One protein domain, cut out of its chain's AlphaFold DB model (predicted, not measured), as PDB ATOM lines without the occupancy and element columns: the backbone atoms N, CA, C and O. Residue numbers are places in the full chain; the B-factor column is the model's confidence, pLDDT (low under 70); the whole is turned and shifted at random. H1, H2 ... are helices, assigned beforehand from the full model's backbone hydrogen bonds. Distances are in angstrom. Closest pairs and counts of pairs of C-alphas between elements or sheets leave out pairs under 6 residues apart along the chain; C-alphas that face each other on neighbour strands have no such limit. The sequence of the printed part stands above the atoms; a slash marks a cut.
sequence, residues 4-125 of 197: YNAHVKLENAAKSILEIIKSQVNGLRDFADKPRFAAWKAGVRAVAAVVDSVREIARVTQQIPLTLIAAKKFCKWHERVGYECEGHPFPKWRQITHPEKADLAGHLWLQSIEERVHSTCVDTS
ATOM      1  N   TYR A   4     124.952 121.966 102.192       75.00
ATOM      2  CA  TYR A   4     125.868 121.584 103.271       75.00
ATOM      3  C   TYR A   4     125.177 121.574 104.645       75.00
ATOM      4  O   TYR A   4     125.305 120.630 105.420       75.00
ATOM      5  N   ASN A   5     124.363 122.594 104.929       88.25
ATOM      6  CA  ASN A   5     123.634 122.700 106.193       88.25
ATOM      7  C   ASN A   5     122.539 121.620 106.311       88.25
ATOM      8  O   ASN A   5     122.304 121.093 107.397       88.25
ATOM      9  N   ALA A   6     121.903 121.252 105.192       87.62
ATOM     10  CA  ALA A   6     120.925 120.166 105.153       87.62
ATOM     11  C   ALA A   6     121.561 118.813 105.507       87.62
ATOM     12  O   ALA A   6     121.035 118.108 106.367       87.62
ATOM     13  N   HIS A   7     122.715 118.489 104.916       87.94
ATOM     14  CA  HIS A   7     123.430 117.242 105.195       87.94
ATOM     15  C   HIS A   7     123.817 117.119 106.674       87.94
ATOM     16  O   HIS A   7     123.447 116.150 107.332       87.94
ATOM     17  N   VAL A   8     124.455 118.155 107.234       92.06
ATOM     18  CA  VAL A   8     124.872 118.178 108.647       92.06
ATOM     19  C   VAL A   8     123.681 117.984 109.592       92.06
ATOM     20  O   VAL A   8     123.773 117.250 110.575       92.06
ATOM     21  N   LYS A   9     122.527 118.597 109.299       92.69
ATOM     22  CA  LYS A   9     121.314 118.405 110.110       92.69
ATOM     23  C   LYS A   9     120.782 116.977 110.048       92.69
ATOM     24  O   LYS A   9     120.368 116.451 111.079       92.69
ATOM     25  N   LEU A  10     120.801 116.348 108.874       92.38
ATOM     26  CA  LEU A  10     120.376 114.956 108.721       92.38
ATOM     27  C   LEU A  10     121.324 113.993 109.449       92.38
ATOM     28  O   LEU A  10     120.858 113.079 110.128       92.38
ATOM     29  N   GLU A  11     122.638 114.215 109.380       93.19
ATOM     30  CA  GLU A  11     123.621 113.422 110.126       93.19
ATOM     31  C   GLU A  11     123.469 113.582 111.640       93.19
ATOM     32  O   GLU A  11     123.497 112.596 112.377       93.19
ATOM     33  N   ASN A  12     123.263 114.808 112.119       95.31
ATOM     34  CA  ASN A  12     123.031 115.063 113.538       95.31
ATOM     35  C   ASN A  12     121.740 114.397 114.027       95.31
ATOM     36  O   ASN A  12     121.722 113.825 115.116       95.31
ATOM     37  N   ALA A  13     120.681 114.399 113.213       94.62
ATOM     38  CA  ALA A  13     119.454 113.673 113.522       94.62
ATOM     39  C   ALA A  13     119.684 112.154 113.579       94.62
ATOM     40  O   ALA A  13     119.221 111.500 114.511       94.62
ATOM     41  N   ALA A  14     120.458 111.591 112.646       93.19
ATOM     42  CA  ALA A  14     120.829 110.176 112.686       93.19
ATOM     43  C   ALA A  14     121.613 109.822 113.966       93.19
ATOM     44  O   ALA A  14     121.282 108.841 114.629       93.19
ATOM     45  N   LYS A  15     122.590 110.650 114.364       95.50
ATOM     46  CA  LYS A  15     123.331 110.487 115.629       95.50
ATOM     47  C   LYS A  15     122.402 110.548 116.844       95.50
ATOM     48  O   LYS A  15     122.475 109.680 117.708       95.50
ATOM     49  N   SER A  16     121.490 111.521 116.880       94.44
ATOM     50  CA  SER A  16     120.501 111.656 117.957       94.44
ATOM     51  C   SER A  16     119.615 110.412 118.084       94.44
ATOM     52  O   SER A  16     119.405 109.919 119.190       94.44
ATOM     53  N   ILE A  17     119.166 109.839 116.963       91.44
ATOM     54  CA  ILE A  17     118.392 108.590 116.949       91.44
ATOM     55  C   ILE A  17     119.195 107.432 117.547       91.44
ATOM     56  O   ILE A  17     118.666 106.688 118.372       91.44
ATOM     57  N   LEU A  18     120.466 107.276 117.162       90.38
ATOM     58  CA  LEU A  18     121.322 106.218 117.705       90.38
ATOM     59  C   LEU A  18     121.506 106.355 119.221       90.38
ATOM     60  O   LEU A  18     121.418 105.352 119.929       90.38
ATOM     61  N   GLU A  19     121.690 107.576 119.726       91.44
ATOM     62  CA  GLU A  19     121.808 107.837 121.165       91.44
ATOM     63  C   GLU A  19     120.510 107.540 121.927       91.44
ATOM     64  O   GLU A  19     120.545 106.915 122.992       91.44
ATOM     65  N   ILE A  20     119.347 107.892 121.367       88.94
ATOM     66  CA  ILE A  20     118.048 107.532 121.955       88.94
ATOM     67  C   ILE A  20     117.918 106.007 122.051       88.94
ATOM     68  O   ILE A  20     117.561 105.480 123.101       88.94
ATOM     69  N   ILE A  21     118.256 105.276 120.988       83.12
ATOM     70  CA  ILE A  21     118.176 103.807 120.979       83.12
ATOM     71  C   ILE A  21     119.162 103.202 121.982       83.12
ATOM     72  O   ILE A  21     118.818 102.295 122.741       83.12
ATOM     73  N   LYS A  22     120.394 103.706 122.026       83.62
ATOM     74  CA  LYS A  22     121.423 103.209 122.939       83.62
ATOM     75  C   LYS A  22     121.027 103.402 124.404       83.62
ATOM     76  O   LYS A  22     121.180 102.468 125.186       83.62
ATOM     77  N   SER A  23     120.496 104.574 124.752       82.69
ATOM     78  CA  SER A  23     120.114 104.924 126.125       82.69
ATOM     79  C   SER A  23     118.785 104.309 126.573       82.69
ATOM     80  O   SER A  23     118.679 103.875 127.715       82.69
ATOM     81  N   GLN A  24     117.783 104.237 125.690       72.50
ATOM     82  CA  GLN A  24     116.413 103.850 126.056       72.50
ATOM     83  C   GLN A  24     116.037 102.417 125.662       72.50
ATOM     84  O   GLN A  24     115.050 101.894 126.169       72.50
ATOM     85  N   VAL A  25     116.771 101.778 124.743       63.03
ATOM     86  CA  VAL A  25     116.365 100.490 124.151       63.03
ATOM     87  C   VAL A  25     117.397  99.385 124.379       63.03
ATOM     88  O   VAL A  25     117.027  98.282 124.776       63.03
ATOM     89  N   ASN A  26     118.690  99.652 124.179       61.06
ATOM     90  CA  ASN A  26     119.731  98.614 124.277       61.06
ATOM     91  C   ASN A  26     120.093  98.203 125.720       61.06
ATOM     92  O   ASN A  26     120.769  97.192 125.907       61.06
ATOM     93  N   GLY A  27     119.639  98.940 126.737       54.16
ATOM     94  CA  GLY A  27     119.837  98.587 128.151       54.16
ATOM     95  C   GLY A  27     118.872  97.524 128.694       54.16
ATOM     96  O   GLY A  27     119.028  97.079 129.828       54.16
ATOM     97  N   LEU A  28     117.862  97.106 127.923       54.06
ATOM     98  CA  LEU A  28     116.705  96.373 128.443       54.06
ATOM     99  C   LEU A  28     116.619  94.992 127.783       54.06
ATOM    100  O   LEU A  28     116.126  94.842 126.671       54.06
ATOM    101  N   ARG A  29     117.148  93.968 128.465       54.56
ATOM    102  CA  ARG A  29     117.115  92.568 127.988       54.56
ATOM    103  C   ARG A  29     115.755  91.888 128.145       54.56
ATOM    104  O   ARG A  29     115.542  90.849 127.535       54.56
ATOM    105  N   ASP A  30     114.867  92.463 128.947       57.44
ATOM    106  CA  ASP A  30     113.550  91.898 129.214       57.44
ATOM    107  C   ASP A  30     112.512  93.020 129.260       57.44
ATOM    108  O   ASP A  30     112.687  93.981 130.012       57.44
ATOM    109  N   PHE A  31     111.493  92.924 128.405       59.22
ATOM    110  CA  PHE A  31     110.428  93.917 128.220       59.22
ATOM    111  C   PHE A  31     109.106  93.486 128.872       59.22
ATOM    112  O   PHE A  31     108.120  94.211 128.763       59.22
ATOM    113  N   ALA A  32     109.084  92.342 129.569       60.00
ATOM    114  CA  ALA A  32     107.932  91.904 130.363       60.00
ATOM    115  C   ALA A  32     107.632  92.843 131.554       60.00
ATOM    116  O   ALA A  32     106.535  92.838 132.111       60.00
ATOM    117  N   ASP A  33     108.595  93.687 131.926       68.38
ATOM    118  CA  ASP A  33     108.480  94.684 132.986       68.38
ATOM    119  C   ASP A  33     107.779  95.969 132.485       68.38
ATOM    120  O   ASP A  33     108.243  96.646 131.559       68.38
ATOM    121  N   LYS A  34     106.649  96.330 133.109       71.31
ATOM    122  CA  LYS A  34     105.789  97.469 132.714       71.31
ATOM    123  C   LYS A  34     106.553  98.808 132.614       71.31
ATOM    124  O   LYS A  34     106.406  99.488 131.593       71.31
ATOM    125  N   PRO A  35     107.377  99.206 133.604       73.06
ATOM    126  CA  PRO A  35     108.288 100.347 133.506       73.06
ATOM    127  C   PRO A  35     109.171 100.356 132.254       73.06
ATOM    128  O   PRO A  35     109.332 101.396 131.613       73.06
ATOM    129  N   ARG A  36     109.708  99.201 131.858       71.69
ATOM    130  CA  ARG A  36     110.607  99.083 130.700       71.69
ATOM    131  C   ARG A  36     109.862  99.262 129.393       71.69
ATOM    132  O   ARG A  36     110.357  99.932 128.493       71.69
ATOM    133  N   PHE A  37     108.643  98.737 129.308       73.62
ATOM    134  CA  PHE A  37     107.760  98.988 128.175       73.62
ATOM    135  C   PHE A  37     107.353 100.469 128.070       73.62
ATOM    136  O   PHE A  37     107.251 101.018 126.971       73.62
ATOM    137  N   ALA A  38     107.150 101.152 129.200       78.75
ATOM    138  CA  ALA A  38     106.881 102.590 129.211       78.75
ATOM    139  C   ALA A  38     108.091 103.407 128.720       78.75
ATOM    140  O   ALA A  38     107.923 104.263 127.846       78.75
ATOM    141  N   ALA A  39     109.297 103.101 129.210       77.88
ATOM    142  CA  ALA A  39     110.545 103.710 128.740       77.88
ATOM    143  C   ALA A  39     110.779 103.439 127.244       77.88
ATOM    144  O   ALA A  39     111.082 104.354 126.481       77.88
ATOM    145  N   TRP A  40     110.508 102.211 126.795       78.56
ATOM    146  CA  TRP A  40     110.548 101.843 125.383       78.56
ATOM    147  C   TRP A  40     109.614 102.720 124.537       78.56
ATOM    148  O   TRP A  40     110.067 103.336 123.571       78.56
ATOM    149  N   LYS A  41     108.334 102.859 124.921       79.50
ATOM    150  CA  LYS A  41     107.379 103.740 124.219       79.50
ATOM    151  C   LYS A  41     107.862 105.190 124.170       79.50
ATOM    152  O   LYS A  41     107.686 105.854 123.149       79.50
ATOM    153  N   ALA A  42     108.459 105.683 125.254       84.19
ATOM    154  CA  ALA A  42     109.026 107.028 125.297       84.19
ATOM    155  C   ALA A  42     110.193 107.183 124.307       84.19
ATOM    156  O   ALA A  42     110.214 108.146 123.540       84.19
ATOM    157  N   GLY A  43     111.098 106.201 124.247       85.31
ATOM    158  CA  GLY A  43     112.184 106.157 123.269       85.31
ATOM    159  C   GLY A  43     111.677 106.194 121.825       85.31
ATOM    160  O   GLY A  43     112.176 106.981 121.022       85.31
ATOM    161  N   VAL A  44     110.632 105.423 121.492       81.94
ATOM    162  CA  VAL A  44     110.072 105.446 120.128       81.94
ATOM    163  C   VAL A  44     109.470 106.803 119.770       81.94
ATOM    164  O   VAL A  44     109.698 107.300 118.668       81.94
ATOM    165  N   ARG A  45     108.742 107.432 120.700       86.62
ATOM    166  CA  ARG A  45     108.184 108.778 120.495       86.62
ATOM    167  C   ARG A  45     109.278 109.818 120.276       86.62
ATOM    168  O   ARG A  45     109.131 110.675 119.410       86.62
ATOM    169  N   ALA A  46     110.380 109.725 121.017       90.12
ATOM    170  CA  ALA A  46     111.523 110.614 120.836       90.12
ATOM    171  C   ALA A  46     112.165 110.434 119.448       90.12
ATOM    172  O   ALA A  46     112.416 111.420 118.758       90.12
ATOM    173  N   VAL A  47     112.351 109.188 118.989       88.75
ATOM    174  CA  VAL A  47     112.828 108.908 117.622       88.75
ATOM    175  C   VAL A  47     111.868 109.478 116.571       88.75
ATOM    176  O   VAL A  47     112.323 110.113 115.620       88.75
ATOM    177  N   ALA A  48     110.554 109.306 116.749       88.31
ATOM    178  CA  ALA A  48     109.548 109.844 115.831       88.31
ATOM    179  C   ALA A  48     109.629 111.375 115.735       88.31
ATOM    180  O   ALA A  48     109.681 111.917 114.633       88.31
ATOM    181  N   ALA A  49     109.753 112.064 116.873       91.50
ATOM    182  CA  ALA A  49     109.907 113.515 116.912       91.50
ATOM    183  C   ALA A  49     111.167 113.993 116.166       91.50
ATOM    184  O   ALA A  49     111.112 114.972 115.419       91.50
ATOM    185  N   VAL A  50     112.294 113.282 116.306       93.06
ATOM    186  CA  VAL A  50     113.520 113.592 115.551       93.06
ATOM    187  C   VAL A  50     113.289 113.414 114.049       93.06
ATOM    188  O   VAL A  50     113.628 114.312 113.278       93.06
ATOM    189  N   VAL A  51     112.674 112.304 113.625       90.56
ATOM    190  CA  VAL A  51     112.354 112.046 112.209       90.56
ATOM    191  C   VAL A  51     111.442 113.131 111.633       90.56
ATOM    192  O   VAL A  51     111.699 113.619 110.531       90.56
ATOM    193  N   ASP A  52     110.410 113.541 112.369       89.62
ATOM    194  CA  ASP A  52     109.484 114.584 111.929       89.62
ATOM    195  C   ASP A  52     110.162 115.954 111.828       89.62
ATOM    196  O   ASP A  52     109.933 116.676 110.855       89.62
ATOM    197  N   SER A  53     111.076 116.279 112.749       93.12
ATOM    198  CA  SER A  53     111.818 117.548 112.729       93.12
ATOM    199  C   SER A  53     112.661 117.741 111.462       93.12
ATOM    200  O   SER A  53     112.838 118.866 110.991       93.12
ATOM    201  N   VAL A  54     113.153 116.645 110.871       91.81
ATOM    202  CA  VAL A  54     113.972 116.677 109.651       91.81
ATOM    203  C   VAL A  54     113.208 116.275 108.395       91.81
ATOM    204  O   VAL A  54     113.794 116.232 107.312       91.81
ATOM    205  N   ARG A  55     111.900 116.012 108.495       87.81
ATOM    206  CA  ARG A  55     111.082 115.494 107.391       87.81
ATOM    207  C   ARG A  55     111.109 116.390 106.158       87.81
ATOM    208  O   ARG A  55     111.224 115.882 105.043       87.81
ATOM    209  N   GLU A  56     111.010 117.702 106.348       87.50
ATOM    210  CA  GLU A  56     110.994 118.646 105.227       87.50
ATOM    211  C   GLU A  56     112.373 118.773 104.572       87.50
ATOM    212  O   GLU A  56     112.481 118.788 103.349       87.50
ATOM    213  N   ILE A  57     113.443 118.747 105.374       87.06
ATOM    214  CA  ILE A  57     114.826 118.733 104.875       87.06
ATOM    215  C   ILE A  57     115.078 117.450 104.073       87.06
ATOM    216  O   ILE A  57     115.614 117.496 102.966       87.06
ATOM    217  N   ALA A  58     114.634 116.308 104.597       85.44
ATOM    218  CA  ALA A  58     114.742 115.014 103.937       85.44
ATOM    219  C   ALA A  58     113.967 114.970 102.606       85.44
ATOM    220  O   ALA A  58     114.423 114.347 101.656       85.44
ATOM    221  N   ARG A  59     112.826 115.669 102.484       82.44
ATOM    222  CA  ARG A  59     112.016 115.706 101.248       82.44
ATOM    223  C   ARG A  59     112.758 116.317 100.053       82.44
ATOM    224  O   ARG A  59     112.554 115.902  98.904       82.44
ATOM    225  N   VAL A  60     113.601 117.309 100.318       80.06
ATOM    226  CA  VAL A  60     114.314 118.079  99.285       80.06
ATOM    227  C   VAL A  60     115.771 117.646  99.105       80.06
ATOM    228  O   VAL A  60     116.412 118.063  98.145       80.06
ATOM    229  N   THR A  61     116.291 116.789  99.987       80.88
ATOM    230  CA  THR A  61     117.684 116.321  99.953       80.88
ATOM    231  C   THR A  61     117.780 114.947  99.288       80.88
ATOM    232  O   THR A  61     116.983 114.062  99.572       80.88
ATOM    233  N   GLN A  62     118.771 114.755  98.411       75.38
ATOM    234  CA  GLN A  62     118.997 113.472  97.720       75.38
ATOM    235  C   GLN A  62     119.754 112.451  98.580       75.38
ATOM    236  O   GLN A  62     119.676 111.251  98.350       75.38
ATOM    237  N   GLN A  63     120.513 112.931  99.564       80.44
ATOM    238  CA  GLN A  63     121.357 112.114 100.432       80.44
ATOM    239  C   GLN A  63     120.740 112.066 101.828       80.44
ATOM    240  O   GLN A  63     120.911 112.982 102.630       80.44
ATOM    241  N   ILE A  64     119.970 111.010 102.097       84.06
ATOM    242  CA  ILE A  64     119.342 110.775 103.398       84.06
ATOM    243  C   ILE A  64     120.081 109.622 104.092       84.06
ATOM    244  O   ILE A  64     120.174 108.535 103.516       84.06
ATOM    245  N   PRO A  65     120.559 109.807 105.334       86.88
ATOM    246  CA  PRO A  65     121.101 108.724 106.145       86.88
ATOM    247  C   PRO A  65     120.143 107.528 106.256       86.88
ATOM    248  O   PRO A  65     118.966 107.687 106.590       86.88
ATOM    249  N   LEU A  66     120.656 106.310 106.053       86.12
ATOM    250  CA  LEU A  66     119.859 105.075 106.131       86.12
ATOM    251  C   LEU A  66     119.182 104.899 107.497       86.12
ATOM    252  O   LEU A  66     118.046 104.434 107.562       86.12
ATOM    253  N   THR A  67     119.826 105.349 108.577       86.44
ATOM    254  CA  THR A  67     119.263 105.352 109.936       86.44
ATOM    255  C   THR A  67     117.943 106.119 110.016       86.44
ATOM    256  O   THR A  67     117.022 105.659 110.682       86.44
ATOM    257  N   LEU A  68     117.802 107.247 109.307       87.31
ATOM    258  CA  LEU A  68     116.553 108.021 109.285       87.31
ATOM    259  C   LEU A  68     115.437 107.283 108.541       87.31
ATOM    260  O   LEU A  68     114.278 107.320 108.955       87.31
ATOM    261  N   ILE A  69     115.781 106.587 107.457       84.50
ATOM    262  CA  ILE A  69     114.829 105.782 106.684       84.50
ATOM    263  C   ILE A  69     114.362 104.579 107.516       84.50
ATOM    264  O   ILE A  69     113.158 104.329 107.623       84.50
ATOM    265  N   ALA A  70     115.299 103.886 108.165       84.88
ATOM    266  CA  ALA A  70     115.018 102.778 109.071       84.88
ATOM    267  C   ALA A  70     114.154 103.218 110.260       84.88
ATOM    268  O   ALA A  70     113.134 102.593 110.551       84.88
ATOM    269  N   ALA A  71     114.503 104.344 110.891       85.81
ATOM    270  CA  ALA A  71     113.749 104.928 111.993       85.81
ATOM    271  C   ALA A  71     112.318 105.284 111.582       85.81
ATOM    272  O   ALA A  71     111.376 104.920 112.278       85.81
ATOM    273  N   LYS A  72     112.116 105.912 110.419       85.62
ATOM    274  CA  LYS A  72     110.772 106.219 109.915       85.62
ATOM    275  C   LYS A  72     109.928 104.963 109.688       85.62
ATOM    276  O   LYS A  72     108.752 104.940 110.054       85.62
ATOM    277  N   LYS A  73     110.509 103.919 109.086       79.56
ATOM    278  CA  LYS A  73     109.831 102.629 108.875       79.56
ATOM    279  C   LYS A  73     109.440 101.995 110.215       79.56
ATOM    280  O   LYS A  73     108.326 101.498 110.353       79.56
ATOM    281  N   PHE A  74     110.317 102.092 111.209       77.62
ATOM    282  CA  PHE A  74     110.089 101.588 112.560       77.62
ATOM    283  C   PHE A  74     109.031 102.387 113.337       77.62
ATOM    284  O   PHE A  74     108.140 101.805 113.953       77.62
ATOM    285  N   CYS A  75     109.059 103.720 113.280       76.81
ATOM    286  CA  CYS A  75     108.034 104.558 113.899       76.81
ATOM    287  C   CYS A  75     106.654 104.311 113.269       76.81
ATOM    288  O   CYS A  75     105.656 104.337 113.963       76.81
ATOM    289  N   LYS A  76     106.527 103.938 111.996       72.25
ATOM    290  CA  LYS A  76     105.207 103.504 111.496       72.25
ATOM    291  C   LYS A  76     104.714 102.187 112.107       72.25
ATOM    292  O   LYS A  76     103.511 101.952 112.170       72.25
ATOM    293  N   TRP A  77     105.626 101.322 112.548       66.00
ATOM    294  CA  TRP A  77     105.271 100.065 113.200       66.00
ATOM    295  C   TRP A  77     104.721 100.297 114.616       66.00
ATOM    296  O   TRP A  77     103.694  99.721 114.959       66.00
ATOM    297  N   HIS A  78     105.319 101.192 115.417       65.06
ATOM    298  CA  HIS A  78     104.883 101.392 116.813       65.06
ATOM    299  C   HIS A  78     103.462 101.954 116.966       65.06
ATOM    300  O   HIS A  78     102.803 101.658 117.960       65.06
ATOM    301  N   GLU A  79     102.967 102.709 115.980       66.50
ATOM    302  CA  GLU A  79     101.588 103.217 115.969       66.50
ATOM    303  C   GLU A  79     100.564 102.070 115.932       66.50
ATOM    304  O   GLU A  79      99.465 102.206 116.459       66.50
ATOM    305  N   ARG A  80     100.941 100.911 115.374       60.56
ATOM    306  CA  ARG A  80     100.086  99.714 115.278       60.56
ATOM    307  C   ARG A  80     100.149  98.823 116.523       60.56
ATOM    308  O   ARG A  80      99.227  98.068 116.810       60.56
ATOM    309  N   VAL A  81     101.220  98.938 117.301       55.22
ATOM    310  CA  VAL A  81     101.538  98.030 118.420       55.22
ATOM    311  C   VAL A  81     100.696  98.306 119.657       55.22
ATOM    312  O   VAL A  81     100.537  97.437 120.506       55.22
ATOM    313  N   GLY A  82     100.098  99.495 119.740       49.12
ATOM    314  CA  GLY A  82      99.128  99.833 120.779       49.12
ATOM    315  C   GLY A  82      97.766  99.145 120.635       49.12
ATOM    316  O   GLY A  82      97.000  99.198 121.589       49.12
ATOM    317  N   TYR A  83      97.470  98.520 119.485       48.72
ATOM    318  CA  TYR A  83      96.153  97.934 119.199       48.72
ATOM    319  C   TYR A  83      96.124  96.394 119.167       48.72
ATOM    320  O   TYR A  83      95.106  95.825 119.539       48.72
ATOM    321  N   GLU A  84      97.206  95.713 118.761       46.59
ATOM    322  CA  GLU A  84      97.139  94.276 118.391       46.59
ATOM    323  C   GLU A  84      98.154  93.355 119.108       46.59
ATOM    324  O   GLU A  84      98.198  92.159 118.843       46.59
ATOM    325  N   CYS A  85      99.018  93.862 119.994       47.25
ATOM    326  CA  CYS A  85     100.273  93.166 120.335       47.25
ATOM    327  C   CYS A  85     100.331  92.456 121.694       47.25
ATOM    328  O   CYS A  85     101.341  92.546 122.393       47.25
ATOM    329  N   GLU A  86      99.328  91.650 122.027       43.94
ATOM    330  CA  GLU A  86      99.560  90.526 122.941       43.94
ATOM    331  C   GLU A  86     100.172  89.376 122.109       43.94
ATOM    332  O   GLU A  86      99.466  88.566 121.524       43.94
ATOM    333  N   GLY A  87     101.508  89.366 121.951       48.53
ATOM    334  CA  GLY A  87     102.237  88.248 121.319       48.53
ATOM    335  C   GLY A  87     103.044  88.533 120.043       48.53
ATOM    336  O   GLY A  87     103.668  87.615 119.512       48.53
ATOM    337  N   HIS A  88     103.110  89.772 119.545       49.59
ATOM    338  CA  HIS A  88     103.993  90.088 118.414       49.59
ATOM    339  C   HIS A  88     105.447  90.314 118.868       49.59
ATOM    340  O   HIS A  88     105.684  91.068 119.815       49.59
ATOM    341  N   PRO A  89     106.446  89.705 118.198       54.25
ATOM    342  CA  PRO A  89     107.842  89.888 118.565       54.25
ATOM    343  C   PRO A  89     108.264  91.338 118.329       54.25
ATOM    344  O   PRO A  89     108.033  91.906 117.257       54.25
ATOM    345  N   PHE A  90     108.915  91.926 119.332       59.91
ATOM    346  CA  PHE A  90     109.512  93.250 119.219       59.91
ATOM    347  C   PHE A  90     110.440  93.314 117.992       59.91
ATOM    348  O   PHE A  90     111.260  92.413 117.786       59.91
ATOM    349  N   PRO A  91     110.354  94.371 117.172       60.59
ATOM    350  CA  PRO A  91     111.179  94.504 116.001       60.59
ATOM    351  C   PRO A  91     112.622  94.651 116.422       60.59
ATOM    352  O   PRO A  91     112.970  95.270 117.433       60.59
ATOM    353  N   LYS A  92     113.482  94.056 115.605       66.19
ATOM    354  CA  LYS A  92     114.913  94.030 115.841       66.19
ATOM    355  C   LYS A  92     115.463  95.437 115.622       66.19
ATOM    356  O   LYS A  92     115.845  95.785 114.514       66.19
ATOM    357  N   TRP A  93     115.584  96.225 116.691       67.25
ATOM    358  CA  TRP A  93     116.231  97.549 116.689       67.25
ATOM    359  C   TRP A  93     117.654  97.551 116.115       67.25
ATOM    360  O   TRP A  93     118.151  98.593 115.680       67.25
ATOM    361  N   ARG A  94     118.301  96.376 116.043       67.69
ATOM    362  CA  ARG A  94     119.524  96.180 115.253       67.69
ATOM    363  C   ARG A  94     119.388  96.725 113.829       67.69
ATOM    364  O   ARG A  94     120.329  97.342 113.361       67.69
ATOM    365  N   GLN A  95     118.216  96.616 113.208       72.31
ATOM    366  CA  GLN A  95     117.953  97.142 111.866       72.31
ATOM    367  C   GLN A  95     117.908  98.676 111.797       72.31
ATOM    368  O   GLN A  95     118.049  99.228 110.717       72.31
ATOM    369  N   ILE A  96     117.726  99.395 112.913       74.31
ATOM    370  CA  ILE A  96     117.847 100.866 112.923       74.31
ATOM    371  C   ILE A  96     119.290 101.297 113.181       74.31
ATOM    372  O   ILE A  96     119.753 102.284 112.615       74.31
ATOM    373  N   THR A  97     120.002 100.567 114.042       75.81
ATOM    374  CA  THR A  97     121.402 100.880 114.373       75.81
ATOM    375  C   THR A  97     122.364 100.486 113.257       75.81
ATOM    376  O   THR A  97     123.344 101.183 113.027       75.81
ATOM    377  N   HIS A  98     122.052  99.408 112.542       79.62
ATOM    378  CA  HIS A  98     122.823  98.875 111.424       79.62
ATOM    379  C   HIS A  98     121.859  98.519 110.283       79.62
ATOM    380  O   HIS A  98     121.592  97.341 110.048       79.62
ATOM    381  N   PRO A  99     121.257  99.524 109.625       79.00
ATOM    382  CA  PRO A  99     120.329  99.277 108.533       79.00
ATOM    383  C   PRO A  99     121.065  98.752 107.303       79.00
ATOM    384  O   PRO A  99     121.956  99.421 106.776       79.00
ATOM    385  N   GLU A 100     120.644  97.597 106.798       78.38
ATOM    386  CA  GLU A 100     121.062  97.118 105.485       78.38
ATOM    387  C   GLU A 100     120.120  97.647 104.398       78.38
ATOM    388  O   GLU A 100     118.935  97.892 104.631       78.38
ATOM    389  N   LYS A 101     120.619  97.808 103.167       71.56
ATOM    390  CA  LYS A 101     119.782  98.275 102.046       71.56
ATOM    391  C   LYS A 101     118.583  97.352 101.793       71.56
ATOM    392  O   LYS A 101     117.498  97.843 101.494       71.56
ATOM    393  N   ALA A 102     118.767  96.040 101.955       75.50
ATOM    394  CA  ALA A 102     117.714  95.045 101.766       75.50
ATOM    395  C   ALA A 102     116.544  95.232 102.749       75.50
ATOM    396  O   ALA A 102     115.383  95.143 102.352       75.50
ATOM    397  N   ASP A 103     116.833  95.597 104.003       67.50
ATOM    398  CA  ASP A 103     115.814  95.842 105.034       67.50
ATOM    399  C   ASP A 103     114.932  97.063 104.723       67.50
ATOM    400  O   ASP A 103     113.832  97.219 105.271       67.50
ATOM    401  N   LEU A 104     115.398  97.946 103.839       69.31
ATOM    402  CA  LEU A 104     114.750  99.209 103.496       69.31
ATOM    403  C   LEU A 104     114.086  99.198 102.110       69.31
ATOM    404  O   LEU A 104     113.509 100.214 101.710       69.31
ATOM    405  N   ALA A 105     114.103  98.058 101.412       67.25
ATOM    406  CA  ALA A 105     113.465  97.895 100.111       67.25
ATOM    407  C   ALA A 105     111.981  98.325 100.137       67.25
ATOM    408  O   ALA A 105     111.251  98.060 101.101       67.25
ATOM    409  N   GLY A 106     111.548  99.032  99.088       66.31
ATOM    410  CA  GLY A 106     110.171  99.520  98.922       66.31
ATOM    411  C   GLY A 106     109.796 100.749  99.762       66.31
ATOM    412  O   GLY A 106     108.637 101.164  99.762       66.31
ATOM    413  N   HIS A 107     110.731 101.361 100.499       70.31
ATOM    414  CA  HIS A 107     110.432 102.605 101.203       70.31
ATOM    415  C   HIS A 107     110.398 103.787 100.221       70.31
ATOM    416  O   HIS A 107     111.401 104.085  99.575       70.31
ATOM    417  N   LEU A 108     109.279 104.519 100.188       67.44
ATOM    418  CA  LEU A 108     109.031 105.628  99.250       67.44
ATOM    419  C   LEU A 108     110.177 106.650  99.168       67.44
ATOM    420  O   LEU A 108     110.435 107.181  98.101       67.44
ATOM    421  N   TRP A 109     110.894 106.923 100.267       68.44
ATOM    422  CA  TRP A 109     112.064 107.815 100.202       68.44
ATOM    423  C   TRP A 109     113.259 107.233  99.447       68.44
ATOM    424  O   TRP A 109     113.913 107.987  98.740       68.44
ATOM    425  N   LEU A 110     113.546 105.933  99.573       62.88
ATOM    426  CA  LEU A 110     114.608 105.301  98.784       62.88
ATOM    427  C   LEU A 110     114.216 105.252  97.314       62.88
ATOM    428  O   LEU A 110     115.021 105.619  96.470       62.88
ATOM    429  N   GLN A 111     112.953 104.927  97.034       63.31
ATOM    430  CA  GLN A 111     112.422 104.931  95.677       63.31
ATOM    431  C   GLN A 111     112.484 106.330  95.043       63.31
ATOM    432  O   GLN A 111     112.990 106.477  93.940       63.31
ATOM    433  N   SER A 112     112.071 107.385  95.759       63.31
ATOM    434  CA  SER A 112     112.172 108.762  95.256       63.31
ATOM    435  C   SER A 112     113.617 109.234  95.059       63.31
ATOM    436  O   SER A 112     113.855 110.081  94.202       63.31
ATOM    437  N   ILE A 113     114.580 108.734  95.842       59.22
ATOM    438  CA  ILE A 113     116.007 109.020  95.621       59.22
ATOM    439  C   ILE A 113     116.502 108.283  94.378       59.22
ATOM    440  O   ILE A 113     117.130 108.906  93.529       59.22
ATOM    441  N   GLU A 114     116.210 106.987  94.246       59.66
ATOM    442  CA  GLU A 114     116.599 106.180  93.085       59.66
ATOM    443  C   GLU A 114     116.021 106.754  91.788       59.66
ATOM    444  O   GLU A 114     116.765 106.959  90.833       59.66
ATOM    445  N   GLU A 115     114.738 107.121  91.782       64.62
ATOM    446  CA  GLU A 115     114.075 107.781  90.654       64.62
ATOM    447  C   GLU A 115     114.733 109.124  90.315       64.62
ATOM    448  O   GLU A 115     115.038 109.385  89.154       64.62
ATOM    449  N   ARG A 116     115.022 109.974  91.312       60.91
ATOM    450  CA  ARG A 116     115.685 111.265  91.072       60.91
ATOM    451  C   ARG A 116     117.110 111.093  90.554       60.91
ATOM    452  O   ARG A 116     117.501 111.815  89.640       60.91
ATOM    453  N   VAL A 117     117.887 110.164  91.106       59.44
ATOM    454  CA  VAL A 117     119.245 109.864  90.625       59.44
ATOM    455  C   VAL A 117     119.187 109.347  89.192       59.44
ATOM    456  O   VAL A 117     119.975 109.797  88.364       59.44
ATOM    457  N   HIS A 118     118.233 108.467  88.880       60.59
ATOM    458  CA  HIS A 118     118.055 107.943  87.532       60.59
ATOM    459  C   HIS A 118     117.697 109.059  86.541       60.59
ATOM    460  O   HIS A 118     118.384 109.201  85.535       60.59
ATOM    461  N   SER A 119     116.728 109.927  86.862       59.16
ATOM    462  CA  SER A 119     116.376 111.078  86.018       59.16
ATOM    463  C   SER A 119     117.550 112.040  85.811       59.16
ATOM    464  O   SER A 119     117.856 112.402  84.681       59.16
ATOM    465  N   THR A 120     118.279 112.390  86.878       57.16
ATOM    466  CA  THR A 120     119.441 113.296  86.764       57.16
ATOM    467  C   THR A 120     120.572 112.669  85.934       57.16
ATOM    468  O   THR A 120     121.307 113.369  85.240       57.16
ATOM    469  N   CYS A 121     120.725 111.342  85.990       55.69
ATOM    470  CA  CYS A 121     121.726 110.607  85.220       55.69
ATOM    471  C   CYS A 121     121.350 110.518  83.733       55.69
ATOM    472  O   CYS A 121     122.220 110.687  82.880       55.69
ATOM    473  N   VAL A 122     120.061 110.344  83.422       55.75
ATOM    474  CA  VAL A 122     119.536 110.372  82.046       55.75
ATOM    475  C   VAL A 122     119.712 111.759  81.419       55.75
ATOM    476  O   VAL A 122     120.190 111.846  80.292       55.75
ATOM    477  N   ASP A 123     119.465 112.835  82.167       52.59
ATOM    478  CA  ASP A 123     119.680 114.212  81.689       52.59
ATOM    479  C   ASP A 123     121.170 114.574  81.519       52.59
ATOM    480  O   ASP A 123     121.521 115.484  80.770       52.59
ATOM    481  N   THR A 124     122.069 113.843  82.188       52.09
ATOM    482  CA  THR A 124     123.530 114.024  82.079       52.09
ATOM    483  C   THR A 124     124.159 113.095  81.030       52.09
ATOM    484  O   THR A 124     125.339 113.238  80.695       52.09
ATOM    485  N   SER A 125     123.394 112.154  80.465       48.50
ATOM    486  CA  SER A 125     123.857 111.257  79.405       48.50
ATOM    487  C   SER A 125     123.995 112.012  78.077       48.50
ATOM    488  O   SER A 125     123.122 111.960  77.219       48.50
TER     489      SER A 125
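Overview. This is residues 4 to 125 of the 197 residues of an uncharacterized protein of Pisolithus tinctorius Marx 270 (UniProt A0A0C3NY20). A hairpin of two long helices, H1 and H2, has H4 packed across one side, and residues 118 to 125 stick out at the end of H6. The 122 printed residues, all helix by class, include six named helices, H1 to H6. The whole is only just compact, close to loose: radius of gyration of the C-alphas 16.1 A, spans 58 by 28 by 22 A.

Along the chain. Find C-alpha 4 at (125.868, 121.584, 103.271); there begins H1, residues 4 to 24, 30.4 A. Next come H2, residues 34 to 53, 29.0 A; H3, 55 to 60; H4, 66 to 84, 28.0 A; H5, 94 to 97; and H6, 108 to 124, ending at (123.530, 114.024, 82.079).

Arrangement. Start at H1, the hub: it touches H2 at a shallow tilt of 2 degrees, opposite ways, closest C-alphas Gln 24 and Gly 43, 5.6 A. H2, with residues 44 to 51 alone, touches H4 at a steep 47 degrees, closest C-alphas Ala 48 and Cys 75, 5.8 A. H6 is close to H4 but not clearly touching, closest C-alphas Ile 69 and Trp 109, 7.3 A. Every O i to N i+4 pair is within hydrogen-bond range in H1, H2 and H6, against 1 of 2 in H3 and 10 of 15 in H4; H5 is too short for one.

Size, cuts and confidence. The printed part has no cut and no long link; pLDDT is under 70 at 49 residues, among them 108 to 125.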